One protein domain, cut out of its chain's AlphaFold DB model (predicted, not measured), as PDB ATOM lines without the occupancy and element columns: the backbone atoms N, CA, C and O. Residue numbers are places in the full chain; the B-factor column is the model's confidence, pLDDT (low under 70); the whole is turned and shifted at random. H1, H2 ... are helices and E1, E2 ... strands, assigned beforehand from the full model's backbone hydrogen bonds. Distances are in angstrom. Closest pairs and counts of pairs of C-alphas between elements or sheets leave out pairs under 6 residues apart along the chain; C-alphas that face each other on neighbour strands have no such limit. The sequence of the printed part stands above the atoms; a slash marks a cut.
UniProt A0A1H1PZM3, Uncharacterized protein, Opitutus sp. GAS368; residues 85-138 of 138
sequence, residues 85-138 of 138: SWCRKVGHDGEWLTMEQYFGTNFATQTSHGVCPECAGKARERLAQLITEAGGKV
ATOM      1  N   SER A  85      -4.628  35.819 -12.139       90.75
ATOM      2  CA  SER A  85      -5.554  36.948 -12.314       90.75
ATOM      3  C   SER A  85      -7.015  36.519 -12.496       90.75
ATOM      4  O   SER A  85      -7.917  37.278 -12.153       90.75
ATOM      5  N   TRP A  86      -7.252  35.303 -12.999       91.38
ATOM      6  CA  TRP A  86      -8.593  34.779 -13.251       91.38
ATOM      7  C   TRP A  86      -9.192  34.076 -12.032       91.38
ATOM      8  O   TRP A  86     -10.251  34.453 -11.540       91.38
ATOM      9  N   CYS A  87      -8.517  33.036 -11.534       91.44
ATOM     10  CA  CYS A  87      -9.061  32.157 -10.496       91.44
ATOM     11  C   CYS A  87      -8.474  32.393  -9.099       91.44
ATOM     12  O   CYS A  87      -8.870  31.705  -8.164       91.44
ATOM     13  N   ARG A  88      -7.529  33.333  -8.946       89.00
ATOM     14  CA  ARG A  88      -6.843  33.672  -7.684       89.00
ATOM     15  C   ARG A  88      -6.094  32.518  -7.005       89.00
ATOM     16  O   ARG A  88      -5.759  32.616  -5.830       89.00
ATOM     17  N   LYS A  89      -5.793  31.440  -7.734       90.75
ATOM     18  CA  LYS A  89      -4.886  30.389  -7.251       90.75
ATOM     19  C   LYS A  89      -3.461  30.917  -7.131       90.75
ATOM     20  O   LYS A  89      -3.037  31.728  -7.954       90.75
ATOM     21  N   VAL A  90      -2.731  30.421  -6.140       89.75
ATOM     22  CA  VAL A  90      -1.327  30.749  -5.892       89.75
ATOM     23  C   VAL A  90      -0.446  29.782  -6.677       89.75
ATOM     24  O   VAL A  90      -0.594  28.565  -6.563       89.75
ATOM     25  N   GLY A  91       0.450  30.319  -7.501       86.81
ATOM     26  CA  GLY A  91       1.453  29.547  -8.225       86.81
ATOM     27  C   GLY A  91       2.668  29.305  -7.337       86.81
ATOM     28  O   GLY A  91       3.328  30.258  -6.925       86.81
ATOM     29  N   HIS A  92       2.973  28.042  -7.049       83.12
ATOM     30  CA  HIS A  92       4.099  27.659  -6.203       83.12
ATOM     31  C   HIS A  92       4.771  26.394  -6.745       83.12
ATOM     32  O   HIS A  92       4.096  25.410  -7.017       83.12
ATOM     33  N   ASP A  93       6.089  26.443  -6.963       78.69
ATOM     34  CA  ASP A  93       6.919  25.320  -7.439       78.69
ATOM     35  C   ASP A  93       6.395  24.570  -8.684       78.69
ATOM     36  O   ASP A  93       6.713  23.409  -8.926       78.69
ATOM     37  N   GLY A  94       5.650  25.265  -9.551       79.56
ATOM     38  CA  GLY A  94       5.086  24.695 -10.780       79.56
ATOM     39  C   GLY A  94       3.668  24.139 -10.635       79.56
ATOM     40  O   GLY A  94       3.082  23.750 -11.643       79.56
ATOM     41  N   GLU A  95       3.091  24.178  -9.434       85.19
ATOM     42  CA  GLU A  95       1.703  23.813  -9.164       85.19
ATOM     43  C   GLU A  95       0.830  25.041  -8.868       85.19
ATOM     44  O   GLU A  95       1.302  26.089  -8.419       85.19
ATOM     45  N   TRP A  96      -0.475  24.911  -9.134       89.62
ATOM     46  CA  TRP A  96      -1.481  25.933  -8.833       89.62
ATOM     47  C   TRP A  96      -2.321  25.506  -7.637       89.62
ATOM     48  O   TRP A  96      -3.251  24.704  -7.768       89.62
ATOM     49  N   LEU A  97      -2.020  26.087  -6.484       89.81
ATOM     50  CA  LEU A  97      -2.649  25.766  -5.213       89.81
ATOM     51  C   LEU A  97      -3.760  26.765  -4.894       89.81
ATOM     52  O   LEU A  97      -3.714  27.940  -5.265       89.81
ATOM     53  N   THR A  98      -4.788  26.297  -4.194       90.50
ATOM     54  CA  THR A  98      -5.718  27.210  -3.512       90.50
ATOM     55  C   THR A  98      -4.993  27.935  -2.376       90.50
ATOM     56  O   THR A  98      -3.934  27.490  -1.927       90.50
ATOM     57  N   MET A  99      -5.535  29.064  -1.917       87.69
ATOM     58  CA  MET A  99      -4.898  29.852  -0.858       87.69
ATOM     59  C   MET A  99      -4.738  29.015   0.423       87.69
ATOM     60  O   MET A  99      -3.696  29.043   1.070       87.69
ATOM     61  N   GLU A 100      -5.748  28.205   0.733       88.94
ATOM     62  CA  GLU A 100      -5.818  27.302   1.881       88.94
ATOM     63  C   GLU A 100      -4.736  26.220   1.797       88.94
ATOM     64  O   GLU A 100      -3.987  26.004   2.748       88.94
ATOM     65  N   GLN A 101      -4.604  25.577   0.631       88.19
ATOM     66  CA  GLN A 101      -3.556  24.581   0.386       88.19
ATOM     67  C   GLN A 101      -2.163  25.204   0.467       88.19
ATOM     68  O   GLN A 101      -1.252  24.606   1.031       88.19
ATOM     69  N   TYR A 102      -1.992  26.416  -0.063       88.06
ATOM     70  CA  TYR A 102      -0.718  27.117  -0.015       88.06
ATOM     71  C   TYR A 102      -0.296  27.429   1.429       88.06
ATOM     72  O   TYR A 102       0.841  27.130   1.802       88.06
ATOM     73  N   PHE A 103      -1.204  27.958   2.260       86.75
ATOM     74  CA  PHE A 103      -0.931  28.219   3.679       86.75
ATOM     75  C   PHE A 103      -0.726  26.941   4.496       86.75
ATOM     76  O   PHE A 103       0.161  26.898   5.351       86.75
ATOM     77  N   GLY A 104      -1.485  25.885   4.203       86.38
ATOM     78  CA  GLY A 104      -1.316  24.585   4.846       86.38
ATOM     79  C   GLY A 104       0.063  23.978   4.577       86.38
ATOM     80  O   GLY A 104       0.747  23.578   5.515       86.38
ATOM     81  N   THR A 105       0.499  23.963   3.314       83.06
ATOM     82  CA  THR A 105       1.770  23.344   2.904       83.06
ATOM     83  C   THR A 105       2.991  24.178   3.298       83.06
ATOM     84  O   THR A 105       3.972  23.619   3.779       83.06
ATOM     85  N   ASN A 106       2.950  25.505   3.121       82.69
ATOM     86  CA  ASN A 106       4.122  26.366   3.343       82.69
ATOM     87  C   ASN A 106       4.241  26.922   4.766       82.69
ATOM     88  O   ASN A 106       5.348  27.218   5.210       82.69
ATOM     89  N   PHE A 107       3.126  27.082   5.481       81.25
ATOM     90  CA  PHE A 107       3.096  27.741   6.793       81.25
ATOM     91  C   PHE A 107       2.523  26.851   7.900       81.25
ATOM     92  O   PHE A 107       2.290  27.344   9.004       81.25
ATOM     93  N   ALA A 108       2.267  25.563   7.622       78.94
ATOM     94  CA  ALA A 108       1.683  24.598   8.560       78.94
ATOM     95  C   ALA A 108       0.440  25.138   9.303       78.94
ATOM     96  O   ALA A 108       0.164  24.768  10.443       78.94
ATOM     97  N   THR A 109      -0.298  26.052   8.666       82.00
ATOM     98  CA  THR A 109      -1.397  26.797   9.280       82.00
ATOM     99  C   THR A 109      -2.709  26.341   8.660       82.00
ATOM    100  O   THR A 109      -2.880  26.403   7.443       82.00
ATOM    101  N   GLN A 110      -3.652  25.895   9.491       80.50
ATOM    102  CA  GLN A 110      -5.009  25.595   9.039       80.50
ATOM    103  C   GLN A 110      -5.805  26.892   8.898       80.50
ATOM    104  O   GLN A 110      -5.907  27.681   9.836       80.50
ATOM    105  N   THR A 111      -6.382  27.107   7.722       82.81
ATOM    106  CA  THR A 111      -7.232  28.263   7.432       82.81
ATOM    107  C   THR A 111      -8.700  27.901   7.631       82.81
ATOM    108  O   THR A 111      -9.167  26.898   7.093       82.81
ATOM    109  N   SER A 112      -9.443  28.728   8.365       85.56
ATOM    110  CA  SER A 112     -10.904  28.640   8.467       85.56
ATOM    111  C   SER A 112     -11.576  29.765   7.676       85.56
ATOM    112  O   SER A 112     -10.990  30.824   7.444       85.56
ATOM    113  N   HIS A 113     -12.821  29.541   7.253       87.62
ATOM    114  CA  HIS A 113     -13.618  30.567   6.585       87.62
ATOM    115  C   HIS A 113     -14.454  31.337   7.613       87.62
ATOM    116  O   HIS A 113     -15.258  30.751   8.337       87.62
ATOM    117  N   GLY A 114     -14.280  32.657   7.658       86.31
ATOM    118  CA  GLY A 114     -15.068  33.579   8.477       86.31
ATOM    119  C   GLY A 114     -15.591  34.752   7.650       86.31
ATOM    120  O   GLY A 114     -15.091  35.035   6.562       86.31
ATOM    121  N   VAL A 115     -16.603  35.449   8.166       89.69
ATOM    122  CA  VAL A 115     -17.150  36.668   7.552       89.69
ATOM    123  C   VAL A 115     -16.655  37.872   8.346       89.69
ATOM    124  O   VAL A 115     -16.861  37.936   9.556       89.69
ATOM    125  N   CYS A 116     -16.005  38.833   7.684       93.50
ATOM    126  CA  CYS A 116     -15.569  40.051   8.360       93.50
ATOM    127  C   CYS A 116     -16.773  40.946   8.732       93.50
ATOM    128  O   CYS A 116     -17.813  40.892   8.061       93.50
ATOM    129  N   PRO A 117     -16.649  41.807   9.762       92.50
ATOM    130  CA  PRO A 117     -17.746  42.668  10.214       92.50
ATOM    131  C   PRO A 117     -18.322  43.559   9.106       92.50
ATOM    132  O   PRO A 117     -19.532  43.765   9.040       92.50
ATOM    133  N   GLU A 118     -17.471  44.032   8.194       93.94
ATOM    134  CA  GLU A 118     -17.873  44.869   7.061       93.94
ATOM    135  C   GLU A 118     -18.786  44.113   6.079       93.94
ATOM    136  O   GLU A 118     -19.846  44.608   5.692       93.94
ATOM    137  N   CYS A 119     -18.412  42.885   5.706       94.12
ATOM    138  CA  CYS A 119     -19.218  42.045   4.820       94.12
ATOM    139  C   CYS A 119     -20.555  41.670   5.463       94.12
ATOM    140  O   CYS A 119     -21.584  41.678   4.786       94.12
ATOM    141  N   ALA A 120     -20.558  41.386   6.770       93.06
ATOM    142  CA  ALA A 120     -21.786  41.118   7.508       93.06
ATOM    143  C   ALA A 120     -22.725  42.340   7.518       93.06
ATOM    144  O   ALA A 120     -23.931  42.182   7.322       93.06
ATOM    145  N   GLY A 121     -22.183  43.553   7.688       93.44
ATOM    146  CA  GLY A 121     -22.941  44.807   7.610       93.44
ATOM    147  C   GLY A 121     -23.593  45.010   6.242       93.44
ATOM    148  O   GLY A 121     -24.814  45.137   6.155       93.44
ATOM    149  N   LYS A 122     -22.810  44.910   5.160       93.88
ATOM    150  CA  LYS A 122     -23.322  45.040   3.782       93.88
ATOM    151  C   LYS A 122     -24.392  44.002   3.450       93.88
ATOM    152  O   LYS A 122     -25.349  44.310   2.745       93.88
ATOM    153  N   ALA A 123     -24.244  42.770   3.939       91.69
ATOM    154  CA  ALA A 123     -25.250  41.730   3.745       91.69
ATOM    155  C   ALA A 123     -26.577  42.094   4.427       91.69
ATOM    156  O   ALA A 123     -27.629  41.942   3.813       91.69
ATOM    157  N   ARG A 124     -26.530  42.627   5.658       93.12
ATOM    158  CA  ARG A 124     -27.722  43.102   6.383       93.12
ATOM    159  C   ARG A 124     -28.389  44.281   5.680       93.12
ATOM    160  O   ARG A 124     -29.605  44.276   5.539       93.12
ATOM    161  N   GLU A 125     -27.609  45.248   5.204       92.44
ATOM    162  CA  GLU A 125     -28.121  46.398   4.448       92.44
ATOM    163  C   GLU A 125     -28.800  45.971   3.144       92.44
ATOM    164  O   GLU A 125     -29.930  46.378   2.880       92.44
ATOM    165  N   ARG A 126     -28.161  45.090   2.360       93.75
ATOM    166  CA  ARG A 126     -28.773  44.520   1.147       93.75
ATOM    167  C   ARG A 126     -30.065  43.777   1.465       93.75
ATOM    168  O   ARG A 126     -31.036  43.911   0.730       93.75
ATOM    169  N   LEU A 127     -30.093  43.014   2.559       93.56
ATOM    170  CA  LEU A 127     -31.299  42.309   2.990       93.56
ATOM    171  C   LEU A 127     -32.429  43.295   3.328       93.56
ATOM    172  O   LEU A 127     -33.562  43.091   2.906       93.56
ATOM    173  N   ALA A 128     -32.118  44.383   4.041       92.06
ATOM    174  CA  ALA A 128     -33.085  45.422   4.382       92.06
ATOM    175  C   ALA A 128     -33.649  46.118   3.130       92.06
ATOM    176  O   ALA A 128     -34.859  46.318   3.035       92.06
ATOM    177  N   GLN A 129     -32.806  46.422   2.137       91.50
ATOM    178  CA  GLN A 129     -33.235  47.002   0.855       91.50
ATOM    179  C   GLN A 129     -34.204  46.078   0.111       91.50
ATOM    180  O   GLN A 129     -35.293  46.509  -0.256       91.50
ATOM    181  N   LEU A 130     -33.864  44.791  -0.014       90.88
ATOM    182  CA  LEU A 130     -34.721  43.799  -0.671       90.88
ATOM    183  C   LEU A 130     -36.080  43.642   0.025       90.88
ATOM    184  O   LEU A 130     -37.101  43.518  -0.646       90.88
ATOM    185  N   ILE A 131     -36.115  43.677   1.363       89.25
ATOM    186  CA  ILE A 131     -37.371  43.627   2.131       89.25
ATOM    187  C   ILE A 131     -38.221  44.877   1.866       89.25
ATOM    188  O   ILE A 131     -39.435  44.772   1.698       89.25
ATOM    189  N   THR A 132     -37.593  46.053   1.791       87.19
ATOM    190  CA  THR A 132     -38.294  47.325   1.557       87.19
ATOM    191  C   THR A 132     -38.864  47.388   0.134       87.19
ATOM    192  O   THR A 132     -40.013  47.778  -0.060       87.19
ATOM    193  N   GLU A 133     -38.101  46.927  -0.860       85.12
ATOM    194  CA  GLU A 133     -38.540  46.822  -2.258       85.12
ATOM    195  C   GLU A 133     -39.657  45.786  -2.456       85.12
ATOM    196  O   GLU A 133     -40.557  45.995  -3.270       85.12
ATOM    197  N   ALA A 134     -39.627  44.677  -1.712       80.12
ATOM    198  CA  ALA A 134     -40.679  43.663  -1.747       80.12
ATOM    199  C   ALA A 134     -41.975  44.135  -1.063       80.12
ATOM    200  O   ALA A 134     -43.063  43.810  -1.534       80.12
ATOM    201  N   GLY A 135     -41.873  44.930   0.008       71.12
ATOM    202  CA  GLY A 135     -43.025  45.501   0.717       71.12
ATOM    203  C   GLY A 135     -43.731  46.644  -0.024       71.12
ATOM    204  O   GLY A 135     -44.902  46.893   0.232       71.12
ATOM    205  N   GLY A 136     -43.051  47.318  -0.959       59.12
ATOM    206  CA  GLY A 136     -43.623  48.391  -1.786       59.12
ATOM    207  C   GLY A 136     -44.308  47.931  -3.083       59.12
ATOM    208  O   GLY A 136     -44.781  48.773  -3.840       59.12
ATOM    209  N   LYS A 137     -44.335  46.621  -3.368       58.19
ATOM    210  CA  LYS A 137     -44.968  46.021  -4.562       58.19
ATOM    211  C   LYS A 137     -46.319  45.339  -4.273       58.19
ATOM    212  O   LYS A 137     -46.729  44.480  -5.053       58.19
ATOM    213  N   VAL A 138     -46.989  45.701  -3.176       53.69
ATOM    214  CA  VAL A 138     -48.358  45.255  -2.846       53.69
ATOM    215  C   VAL A 138     -49.339  46.396  -3.058       53.69
ATOM    216  O   VAL A 138     -49.036  47.509  -2.578       53.69
TER     217      VAL A 138
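AT A GLANCE: This is residues 85 to 138 of the 138 residues of an uncharacterized protein of Opitutus sp. GAS368 (UniProt A0A1H1PZM3). A small head, made of the strand hairpin E1 and E2 with the short helix H1 near it, is joined by a stretch with no named element to one long helix, H2, and residues 114 to 138, of which 117 to 135 belong to H2, stick out from the head as an arm. The printed part has 54 residues, with two named strands and two named helices in the order E1, E2, H1, H2. The two-stranded sheet, order E1 - E2, is antiparallel, and the class is mostly helix. The whole is extended, with a radius of gyration of the C-alphas of 18.9 A and spans of 58 by 23 by 13 A.

HOW THE PARTS SIT: Strands E1, residues 90 to 92, and E2, residues 95 to 97, form a hairpin with a tight link, at 143 degrees between their directions. C-alphas 91 and 96 face each other at 4.7 A. N 90 and O 97, 2.8 A apart, and N 92 and O 95, 2.9 A apart, are within hydrogen-bond range. A tight link leads from E2 to H1, residues 99 to 107. The closest C-alphas of E1 and H1 are those of Val 90 and Met 99, 6.2 A apart. H2, residues 117 to 135, is apart from E1, E2 and H1. In H1 and H2 every O i to N i+4 pair is within hydrogen-bond range.

IN THESE COORDINATES: E1 begins at C-alpha 90, (-1.327, 30.749, -5.892). H1 measures 11.3 A from first to last C-alpha and begins at C-alpha 99, (-4.898, 29.852, -0.858). H2 measures 27.2 A and ends at C-alpha 135, (-43.025, 45.501, 0.717).

THE WHOLE: The two C-alphas farthest apart are those of Asp 93 and Val 138, 58.9 A. Residues 114 to 138, of which 117 to 135 belong to H2, stand free. The link from H1 to H2, with 9 residues, is short, and the printed part has no cut. Residues 136 to 138 have pLDDT under 70; the mean of the printed part is 86.1.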